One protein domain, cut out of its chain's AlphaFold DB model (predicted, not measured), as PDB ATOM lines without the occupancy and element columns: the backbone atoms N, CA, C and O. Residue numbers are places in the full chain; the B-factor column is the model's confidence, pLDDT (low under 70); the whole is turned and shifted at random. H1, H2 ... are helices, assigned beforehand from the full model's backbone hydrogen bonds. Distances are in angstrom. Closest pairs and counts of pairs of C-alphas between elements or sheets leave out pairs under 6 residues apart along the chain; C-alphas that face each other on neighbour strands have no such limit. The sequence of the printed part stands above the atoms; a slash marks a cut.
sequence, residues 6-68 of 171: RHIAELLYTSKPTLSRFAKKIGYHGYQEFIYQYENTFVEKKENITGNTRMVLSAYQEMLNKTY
ATOM      1  N   ARG A   6       6.634 -18.312   0.015       93.06
ATOM      2  CA  ARG A   6       8.048 -18.214  -0.346       93.06
ATOM      3  C   ARG A   6       8.650 -19.594  -0.588       93.06
ATOM      4  O   ARG A   6       9.173 -19.813  -1.673       93.06
ATOM      5  N   HIS A   7       8.528 -20.492   0.386       94.94
ATOM      6  CA  HIS A   7       9.100 -21.831   0.315       94.94
ATOM      7  C   HIS A   7       8.573 -22.613  -0.896       94.94
ATOM      8  O   HIS A   7       9.348 -23.142  -1.686       94.94
ATOM      9  N   ILE A   8       7.253 -22.608  -1.107       95.19
ATOM     10  CA  ILE A   8       6.629 -23.336  -2.224       95.19
ATOM     11  C   ILE A   8       6.957 -22.698  -3.580       95.19
ATOM     12  O   ILE A   8       7.113 -23.406  -4.573       95.19
ATOM     13  N   ALA A   9       7.103 -21.371  -3.642       95.12
ATOM     14  CA  ALA A   9       7.519 -20.703  -4.871       95.12
ATOM     15  C   ALA A   9       8.957 -21.080  -5.257       95.12
ATOM     16  O   ALA A   9       9.215 -21.355  -6.425       95.12
ATOM     17  N   GLU A  10       9.864 -21.146  -4.278       95.31
ATOM     18  CA  GLU A  10      11.249 -21.590  -4.476       95.31
ATOM     19  C   GLU A  10      11.304 -23.067  -4.909       95.31
ATOM     20  O   GLU A  10      11.950 -23.381  -5.906       95.31
ATOM     21  N   LEU A  11      10.557 -23.955  -4.241       94.25
ATOM     22  CA  LEU A  11      10.501 -25.388  -4.562       94.25
ATOM     23  C   LEU A  11       9.996 -25.667  -5.987       94.25
ATOM     24  O   LEU A  11      10.483 -26.573  -6.660       94.25
ATOM     25  N   LEU A  12       9.007 -24.894  -6.441       94.38
ATOM     26  CA  LEU A  12       8.372 -25.055  -7.750       94.38
ATOM     27  C   LEU A  12       8.986 -24.156  -8.835       94.38
ATOM     28  O   LEU A  12       8.406 -24.037  -9.915       94.38
ATOM     29  N   TYR A  13      10.119 -23.499  -8.554       93.50
ATOM     30  CA  TYR A  13      10.795 -22.573  -9.472       93.50
ATOM     31  C   TYR A  13       9.846 -21.525 -10.074       93.50
ATOM     32  O   TYR A  13       9.855 -21.236 -11.272       93.50
ATOM     33  N   THR A  14       8.979 -20.961  -9.237       95.06
ATOM     34  CA  THR A  14       7.958 -20.001  -9.649       95.06
ATOM     35  C   THR A  14       7.928 -18.768  -8.749       95.06
ATOM     36  O   THR A  14       8.711 -18.618  -7.818       95.06
ATOM     37  N   SER A  15       7.020 -17.838  -9.040       95.31
ATOM     38  CA  SER A  15       6.838 -16.612  -8.259       95.31
ATOM     39  C   SER A  15       5.631 -16.719  -7.319       95.31
ATOM     40  O   SER A  15       4.627 -17.350  -7.654       95.31
ATOM     41  N   LYS A  16       5.667 -16.033  -6.166       94.25
ATOM     42  CA  LYS A  16       4.519 -15.965  -5.233       94.25
ATOM     43  C   LYS A  16       3.207 -15.523  -5.916       94.25
ATOM     44  O   LYS A  16       2.165 -16.119  -5.632       94.25
ATOM     45  N   PRO A  17       3.206 -14.539  -6.845       95.94
ATOM     46  CA  PRO A  17       2.002 -14.189  -7.598       95.94
ATOM     47  C   PRO A  17       1.449 -15.333  -8.455       95.94
ATOM     48  O   PRO A  17       0.235 -15.419  -8.621       95.94
ATOM     49  N   THR A  18       2.301 -16.221  -8.979       96.12
ATOM     50  CA  THR A  18       1.853 -17.400  -9.737       96.12
ATOM     51  C   THR A  18       1.033 -18.338  -8.859       96.12
ATOM     52  O   THR A  18      -0.051 -18.740  -9.273       96.12
ATOM     53  N   LEU A  19       1.482 -18.606  -7.629       96.25
ATOM     54  CA  LEU A  19       0.732 -19.423  -6.669       96.25
ATOM     55  C   LEU A  19      -0.627 -18.797  -6.317       96.25
ATOM     56  O   LEU A  19      -1.640 -19.487  -6.253       96.25
ATOM     57  N   SER A  20      -0.671 -17.471  -6.156       95.81
ATOM     58  CA  SER A  20      -1.922 -16.748  -5.888       95.81
ATOM     59  C   SER A  20      -2.894 -16.795  -7.074       95.81
ATOM     60  O   SER A  20      -4.091 -17.011  -6.888       95.81
ATOM     61  N   ARG A  21      -2.392 -16.657  -8.310       96.00
ATOM     62  CA  ARG A  21      -3.206 -16.817  -9.527       96.00
ATOM     63  C   ARG A  21      -3.717 -18.242  -9.695       96.00
ATOM     64  O   ARG A  21      -4.862 -18.414 -10.093       96.00
ATOM     65  N   PHE A  22      -2.889 -19.239  -9.393       96.62
ATOM     66  CA  PHE A  22      -3.295 -20.640  -9.401       96.62
ATOM     67  C   PHE A  22      -4.454 -20.881  -8.431       96.62
ATOM     68  O   PHE A  22      -5.504 -21.335  -8.871       96.62
ATOM     69  N   ALA A  23      -4.305 -20.477  -7.163       96.62
ATOM     70  CA  ALA A  23      -5.355 -20.598  -6.149       96.62
ATOM     71  C   ALA A  23      -6.671 -19.944  -6.607       96.62
ATOM     72  O   ALA A  23      -7.734 -20.550  -6.504       96.62
ATOM     73  N   LYS A  24      -6.590 -18.752  -7.215       96.06
ATOM     74  CA  LYS A  24      -7.750 -18.075  -7.814       96.06
ATOM     75  C   LYS A  24      -8.382 -18.826  -8.973       96.06
ATOM     76  O   LYS A  24      -9.602 -18.920  -9.050       96.06
ATOM     77  N   LYS A  25      -7.565 -19.384  -9.861       96.56
ATOM     78  CA  LYS A  25      -8.039 -20.138 -11.024       96.56
ATOM     79  C   LYS A  25      -8.814 -21.395 -10.626       96.56
ATOM     80  O   LYS A  25      -9.733 -21.773 -11.341       96.56
ATOM     81  N   ILE A  26      -8.451 -22.019  -9.508       93.69
ATOM     82  CA  ILE A  26      -9.117 -23.225  -9.000       93.69
ATOM     83  C   ILE A  26     -10.237 -22.917  -7.987       93.69
ATOM     84  O   ILE A  26     -10.754 -23.839  -7.366       93.69
ATOM     85  N   GLY A  27     -10.629 -21.645  -7.831       91.94
ATOM     86  CA  GLY A  27     -11.828 -21.254  -7.080       91.94
ATOM     87  C   GLY A  27     -11.608 -20.704  -5.668       91.94
ATOM     88  O   GLY A  27     -12.590 -20.469  -4.973       91.94
ATOM     89  N   TYR A  28     -10.367 -20.455  -5.241       95.62
ATOM     90  CA  TYR A  28     -10.076 -19.789  -3.961       95.62
ATOM     91  C   TYR A  28      -9.861 -18.278  -4.142       95.62
ATOM     92  O   TYR A  28      -9.536 -17.776  -5.207       95.62
ATOM     93  N   HIS A  29      -9.963 -17.507  -3.076       91.94
ATOM     94  CA  HIS A  29      -9.738 -16.064  -3.039       91.94
ATOM     95  C   HIS A  29      -8.241 -15.725  -3.100       91.94
ATOM     96  O   HIS A  29      -7.858 -14.615  -3.483       91.94
ATOM     97  N   GLY A  30      -7.368 -16.682  -2.775       93.62
ATOM     98  CA  GLY A  30      -5.921 -16.544  -2.897       93.62
ATOM     99  C   GLY A  30      -5.149 -17.675  -2.226       93.62
ATOM    100  O   GLY A  30      -5.724 -18.600  -1.661       93.62
ATOM    101  N   TYR A  31      -3.819 -17.580  -2.276       94.81
ATOM    102  CA  TYR A  31      -2.931 -18.643  -1.795       94.81
ATOM    103  C   TYR A  31      -3.098 -18.964  -0.299       94.81
ATOM    104  O   TYR A  31      -3.045 -20.124   0.078       94.81
ATOM    105  N   GLN A  32      -3.334 -17.958   0.550       92.06
ATOM    106  CA  GLN A  32      -3.521 -18.176   1.992       92.06
ATOM    107  C   GLN A  32      -4.801 -18.962   2.299       92.06
ATOM    108  O   GLN A  32      -4.766 -19.882   3.106       92.06
ATOM    109  N   GLU A  33      -5.909 -18.647   1.622       92.69
ATOM    110  CA  GLU A  33      -7.154 -19.410   1.776       92.69
ATOM    111  C   GLU A  33      -6.996 -20.836   1.236       92.69
ATOM    112  O   GLU A  33      -7.439 -21.787   1.874       92.69
ATOM    113  N   PHE A  34      -6.310 -20.994   0.101       94.25
ATOM    114  CA  PHE A  34      -5.998 -22.310  -0.451       94.25
ATOM    115  C   PHE A  34      -5.212 -23.175   0.542       94.25
ATOM    116  O   PHE A  34      -5.618 -24.303   0.801       94.25
ATOM    117  N   ILE A  35      -4.136 -22.645   1.137       92.62
ATOM    118  CA  ILE A  35      -3.347 -23.383   2.133       92.62
ATOM    119  C   ILE A  35      -4.152 -23.650   3.401       92.62
ATOM    120  O   ILE A  35      -4.110 -24.770   3.885       92.62
ATOM    121  N   TYR A  36      -4.942 -22.694   3.894       88.56
ATOM    122  CA  TYR A  36      -5.806 -22.916   5.057       88.56
ATOM    123  C   TYR A  36      -6.775 -24.092   4.843       88.56
ATOM    124  O   TYR A  36      -6.893 -24.974   5.689       88.56
ATOM    125  N   GLN A  37      -7.437 -24.145   3.684       86.44
ATOM    126  CA  GLN A  37      -8.354 -25.238   3.351       86.44
ATOM    127  C   GLN A  37      -7.616 -26.559   3.090       86.44
ATOM    128  O   GLN A  37      -8.085 -27.629   3.483       86.44
ATOM    129  N   TYR A  38      -6.442 -26.490   2.461       85.56
ATOM    130  CA  TYR A  38      -5.573 -27.642   2.248       85.56
ATOM    131  C   TYR A  38      -5.104 -28.228   3.584       85.56
ATOM    132  O   TYR A  38      -5.290 -29.414   3.820       85.56
ATOM    133  N   GLU A  39      -4.594 -27.412   4.506       81.38
ATOM    134  CA  GLU A  39      -4.186 -27.828   5.850       81.38
ATOM    135  C   GLU A  39      -5.362 -28.394   6.650       81.38
ATOM    136  O   GLU A  39      -5.203 -29.437   7.278       81.38
ATOM    137  N   ASN A  40      -6.561 -27.813   6.546       74.81
ATOM    138  CA  ASN A  40      -7.780 -28.380   7.139       74.81
ATOM    139  C   ASN A  40      -8.180 -29.748   6.560       74.81
ATOM    140  O   ASN A  40      -8.962 -30.459   7.183       74.81
ATOM    141  N   THR A  41      -7.652 -30.131   5.395       70.62
ATOM    142  CA  THR A  41      -7.819 -31.484   4.840       70.62
ATOM    143  C   THR A  41      -6.865 -32.490   5.507       70.62
ATOM    144  O   THR A  41      -7.195 -33.669   5.598       70.62
ATOM    145  N   PHE A  42      -5.703 -32.039   6.010       61.56
ATOM    146  CA  PHE A  42      -4.707 -32.868   6.721       61.56
ATOM    147  C   PHE A  42      -4.822 -32.817   8.238       61.56
ATOM    148  O   PHE A  42      -4.305 -33.706   8.915       61.56
ATOM    149  N   VAL A  43      -5.481 -31.795   8.790       53.25
ATOM    150  CA  VAL A  43      -6.005 -31.873  10.146       53.25
ATOM    151  C   VAL A  43      -7.095 -32.928  10.082       53.25
ATOM    152  O   VAL A  43      -8.266 -32.629   9.860       53.25
ATOM    153  N   GLU A  44      -6.683 -34.184  10.271       51.81
ATOM    154  CA  GLU A  44      -7.511 -35.182  10.917       51.81
ATOM    155  C   GLU A  44      -8.245 -34.437  12.013       51.81
ATOM    156  O   GLU A  44      -7.668 -33.977  13.005       51.81
ATOM    157  N   LYS A  45      -9.525 -34.220  11.752       50.75
ATOM    158  CA  LYS A  45     -10.490 -33.780  12.724       50.75
ATOM    159  C   LYS A  45     -10.234 -34.729  13.891       50.75
ATOM    160  O   LYS A  45     -10.519 -35.918  13.779       50.75
ATOM    161  N   LYS A  46      -9.569 -34.241  14.949       46.19
ATOM    162  CA  LYS A  46      -9.439 -34.937  16.232       46.19
ATOM    163  C   LYS A  46     -10.860 -35.032  16.758       46.19
ATOM    164  O   LYS A  46     -11.295 -34.227  17.577       46.19
ATOM    165  N   GLU A  47     -11.640 -35.918  16.159       47.94
ATOM    166  CA  GLU A  47     -13.012 -36.127  16.526       47.94
ATOM    167  C   GLU A  47     -12.953 -36.821  17.868       47.94
ATOM    168  O   GLU A  47     -12.360 -37.889  18.034       47.94
ATOM    169  N   ASN A  48     -13.528 -36.140  18.854       47.00
ATOM    170  CA  ASN A  48     -13.812 -36.719  20.146       47.00
ATOM    171  C   ASN A  48     -14.400 -38.121  19.936       47.00
ATOM    172  O   ASN A  48     -15.241 -38.335  19.062       47.00
ATOM    173  N   ILE A  49     -13.936 -39.061  20.756       51.22
ATOM    174  CA  ILE A  49     -14.109 -40.523  20.679       51.22
ATOM    175  C   ILE A  49     -15.591 -40.986  20.600       51.22
ATOM    176  O   ILE A  49     -15.880 -42.165  20.423       51.22
ATOM    177  N   THR A  50     -16.558 -40.072  20.637       48.56
ATOM    178  CA  THR A  50     -18.004 -40.309  20.571       48.56
ATOM    179  C   THR A  50     -18.648 -40.170  19.174       48.56
ATOM    180  O   THR A  50     -19.862 -40.321  19.070       48.56
ATOM    181  N   GLY A  51     -17.888 -39.948  18.088       53.44
ATOM    182  CA  GLY A  51     -18.419 -39.817  16.705       53.44
ATOM    183  C   GLY A  51     -18.064 -40.939  15.707       53.44
ATOM    184  O   GLY A  51     -18.577 -40.961  14.587       53.44
ATOM    185  N   ASN A  52     -17.210 -41.887  16.104       64.88
ATOM    186  CA  ASN A  52     -16.453 -42.741  15.179       64.88
ATOM    187  C   ASN A  52     -17.316 -43.735  14.365       64.88
ATOM    188  O   ASN A  52     -17.070 -43.970  13.186       64.88
ATOM    189  N   THR A  53     -18.388 -44.291  14.939       75.88
ATOM    190  CA  THR A  53     -19.180 -45.343  14.267       75.88
ATOM    191  C   THR A  53     -19.959 -44.843  13.053       75.88
ATOM    192  O   THR A  53     -20.039 -45.552  12.053       75.88
ATOM    193  N   ARG A  54     -20.514 -43.622  13.094       77.75
ATOM    194  CA  ARG A  54     -21.283 -43.062  11.966       77.75
ATOM    195  C   ARG A  54     -20.376 -42.670  10.803       77.75
ATOM    196  O   ARG A  54     -20.762 -42.862   9.652       77.75
ATOM    197  N   MET A  55     -19.182 -42.161  11.097       76.50
ATOM    198  CA  MET A  55     -18.171 -41.870  10.081       76.50
ATOM    199  C   MET A  55     -17.681 -43.159   9.421       76.50
ATOM    200  O   MET A  55     -17.710 -43.257   8.199       76.50
ATOM    201  N   VAL A  56     -17.335 -44.172  10.221       82.12
ATOM    202  CA  VAL A  56     -16.951 -45.501   9.724       82.12
ATOM    203  C   VAL A  56     -18.066 -46.107   8.866       82.12
ATOM    204  O   VAL A  56     -17.805 -46.549   7.751       82.12
ATOM    205  N   LEU A  57     -19.323 -46.058   9.320       84.56
ATOM    206  CA  LEU A  57     -20.473 -46.534   8.544       84.56
ATOM    207  C   LEU A  57     -20.617 -45.791   7.208       84.56
ATOM    208  O   LEU A  57     -20.864 -46.420   6.182       84.56
ATOM    209  N   SER A  58     -20.445 -44.468   7.215       83.50
ATOM    210  CA  SER A  58     -20.534 -43.648   6.002       83.50
ATOM    211  C   SER A  58     -19.401 -43.976   5.025       83.50
ATOM    212  O   SER A  58     -19.650 -44.129   3.832       83.50
ATOM    213  N   ALA A  59     -18.179 -44.178   5.527       81.25
ATOM    214  CA  ALA A  59     -17.036 -44.599   4.721       81.25
ATOM    215  C   ALA A  59     -17.262 -45.985   4.091       81.25
ATOM    216  O   ALA A  59     -16.992 -46.178   2.906       81.25
ATOM    217  N   TYR A  60     -17.830 -46.936   4.843       86.12
ATOM    218  CA  TYR A  60     -18.215 -48.239   4.298       86.12
ATOM    219  C   TYR A  60     -19.293 -48.119   3.216       86.12
ATOM    220  O   TYR A  60     -19.170 -48.757   2.173       86.12
ATOM    221  N   GLN A  61     -20.324 -47.294   3.424       89.31
ATOM    222  CA  GLN A  61     -21.360 -47.053   2.412       89.31
ATOM    223  C   GLN A  61     -20.778 -46.451   1.131       89.31
ATOM    224  O   GLN A  61     -21.114 -46.894   0.034       89.31
ATOM    225  N   GLU A  62     -19.878 -45.478   1.254       87.31
ATOM    226  CA  GLU A  62     -19.213 -44.878   0.100       87.31
ATOM    227  C   GLU A  62     -18.357 -45.904  -0.653       87.31
ATOM    228  O   GLU A  62     -18.436 -45.990  -1.880       87.31
ATOM    229  N   MET A  63     -17.586 -46.724   0.068       85.06
ATOM    230  CA  MET A  63     -16.770 -47.782  -0.530       85.06
ATOM    231  C   MET A  63     -17.631 -48.817  -1.264       85.06
ATOM    232  O   MET A  63     -17.289 -49.215  -2.379       85.06
ATOM    233  N   LEU A  64     -18.768 -49.216  -0.686       87.62
ATOM    234  CA  LEU A  64     -19.712 -50.140  -1.318       87.62
ATOM    235  C   LEU A  64     -20.311 -49.546  -2.593       87.62
ATOM    236  O   LEU A  64     -20.315 -50.211  -3.626       87.62
ATOM    237  N   ASN A  65     -20.745 -48.285  -2.552       87.06
ATOM    238  CA  ASN A  65     -21.317 -47.609  -3.716       87.06
ATOM    239  C   ASN A  65     -20.290 -47.443  -4.842       87.06
ATOM    240  O   ASN A  65     -20.593 -47.713  -6.003       87.06
ATOM    241  N   LYS A  66     -19.056 -47.040  -4.510       83.69
ATOM    242  CA  LYS A  66     -17.950 -46.967  -5.476       83.69
ATOM    243  C   LYS A  66     -17.667 -48.328  -6.098       83.69
ATOM    244  O   LYS A  66     -17.549 -48.413  -7.313       83.69
ATOM    245  N   THR A  67     -17.612 -49.379  -5.280       84.06
ATOM    246  CA  THR A  67     -17.402 -50.751  -5.758       84.06
ATOM    247  C   THR A  67     -18.521 -51.167  -6.708       84.06
ATOM    248  O   THR A  67     -18.229 -51.637  -7.800       84.06
ATOM    249  N   TYR A  68     -19.785 -50.931  -6.344       83.56
ATOM    250  CA  TYR A  68     -20.941 -51.260  -7.181       83.56
ATOM    251  C   TYR A  68     -20.900 -50.551  -8.540       83.56
ATOM    252  O   TYR A  68     -21.128 -51.178  -9.566       83.56
TER     253      TYR A  68
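What this domain is: This is residues 6 to 68 of the 171 residues of the protein "Putative HTH-type transcriptional regulator YbbH" of Dorea longicatena (UniProt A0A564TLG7). A lone helix, H4, sticks out at the far end of an arm, residues 38 to 51, that leaves a small head made by H1, H2 and the first part of H3. In the head, H1 makes a corner with H2 at their link, and H3 packs on H2 with residues 31 to 34 before running outward, so that its residues 38 to 42 already stand free. The printed part has 63 residues with four named helices, in the order H1, H2, H3, H4, and no named strand; the class is all helix. The whole is extended, with a radius of gyration of the C-alphas of 17.5 A and spans of 44 by 31 by 22 A.

How they stand to each other: The longest helix, H4, residues 52 to 68, touches no helix. It is apart from H3, residues 31 to 42, the helix before it in the chain. H3 touches H2, residues 16 to 25, with residues 31 to 34 alone; the closest C-alphas are those of Ser 20 and Tyr 31, 4.6 A apart. The lines of H2 and H3 stand at 70.2 degrees, only just about perpendicular. H2 and H1, residues 6 to 11, only just touch, with 3 pairs of C-alphas within 8 A, and they touch only at the corner by their link. Their closest C-alphas are those of Ala 9 and Lys 16, 5.6 A apart, and their lines are about perpendicular, at 86 degrees. H1 and H3 are apart. In H1, H2, H3 and H4, every backbone O i to N i+4 pair is within hydrogen-bond range.

Where its parts are: H4 begins at C-alpha 52, at (-16.453, -42.741, 15.179), and ends at C-alpha 68, at (-20.941, -51.260, -7.181), 24.3 A away. H3, residues 31 to 42, measures 16.7 A from first to last C-alpha, and H2, residues 16 to 25, measures 14.4 A. H1, residues 6 to 11, begins at C-alpha 6, at (8.048, -18.214, -0.346), and measures 8.7 A.

The domain as a whole: The C-alphas of Tyr 13 and Thr 50 are the two farthest apart, at 45.2 A. Without the residues that stand free, 38 to 68, the body has 32 residues and spans 23 by 16 by 10 A. The printed part has no cut. The links H1 to H2 and H2 to H3 are tight, and the link H3 to H4, with 9 residues, is short. The mean pLDDT of the printed part is 83.2; the model's confidence is low, under 70, at residues 42 to 52.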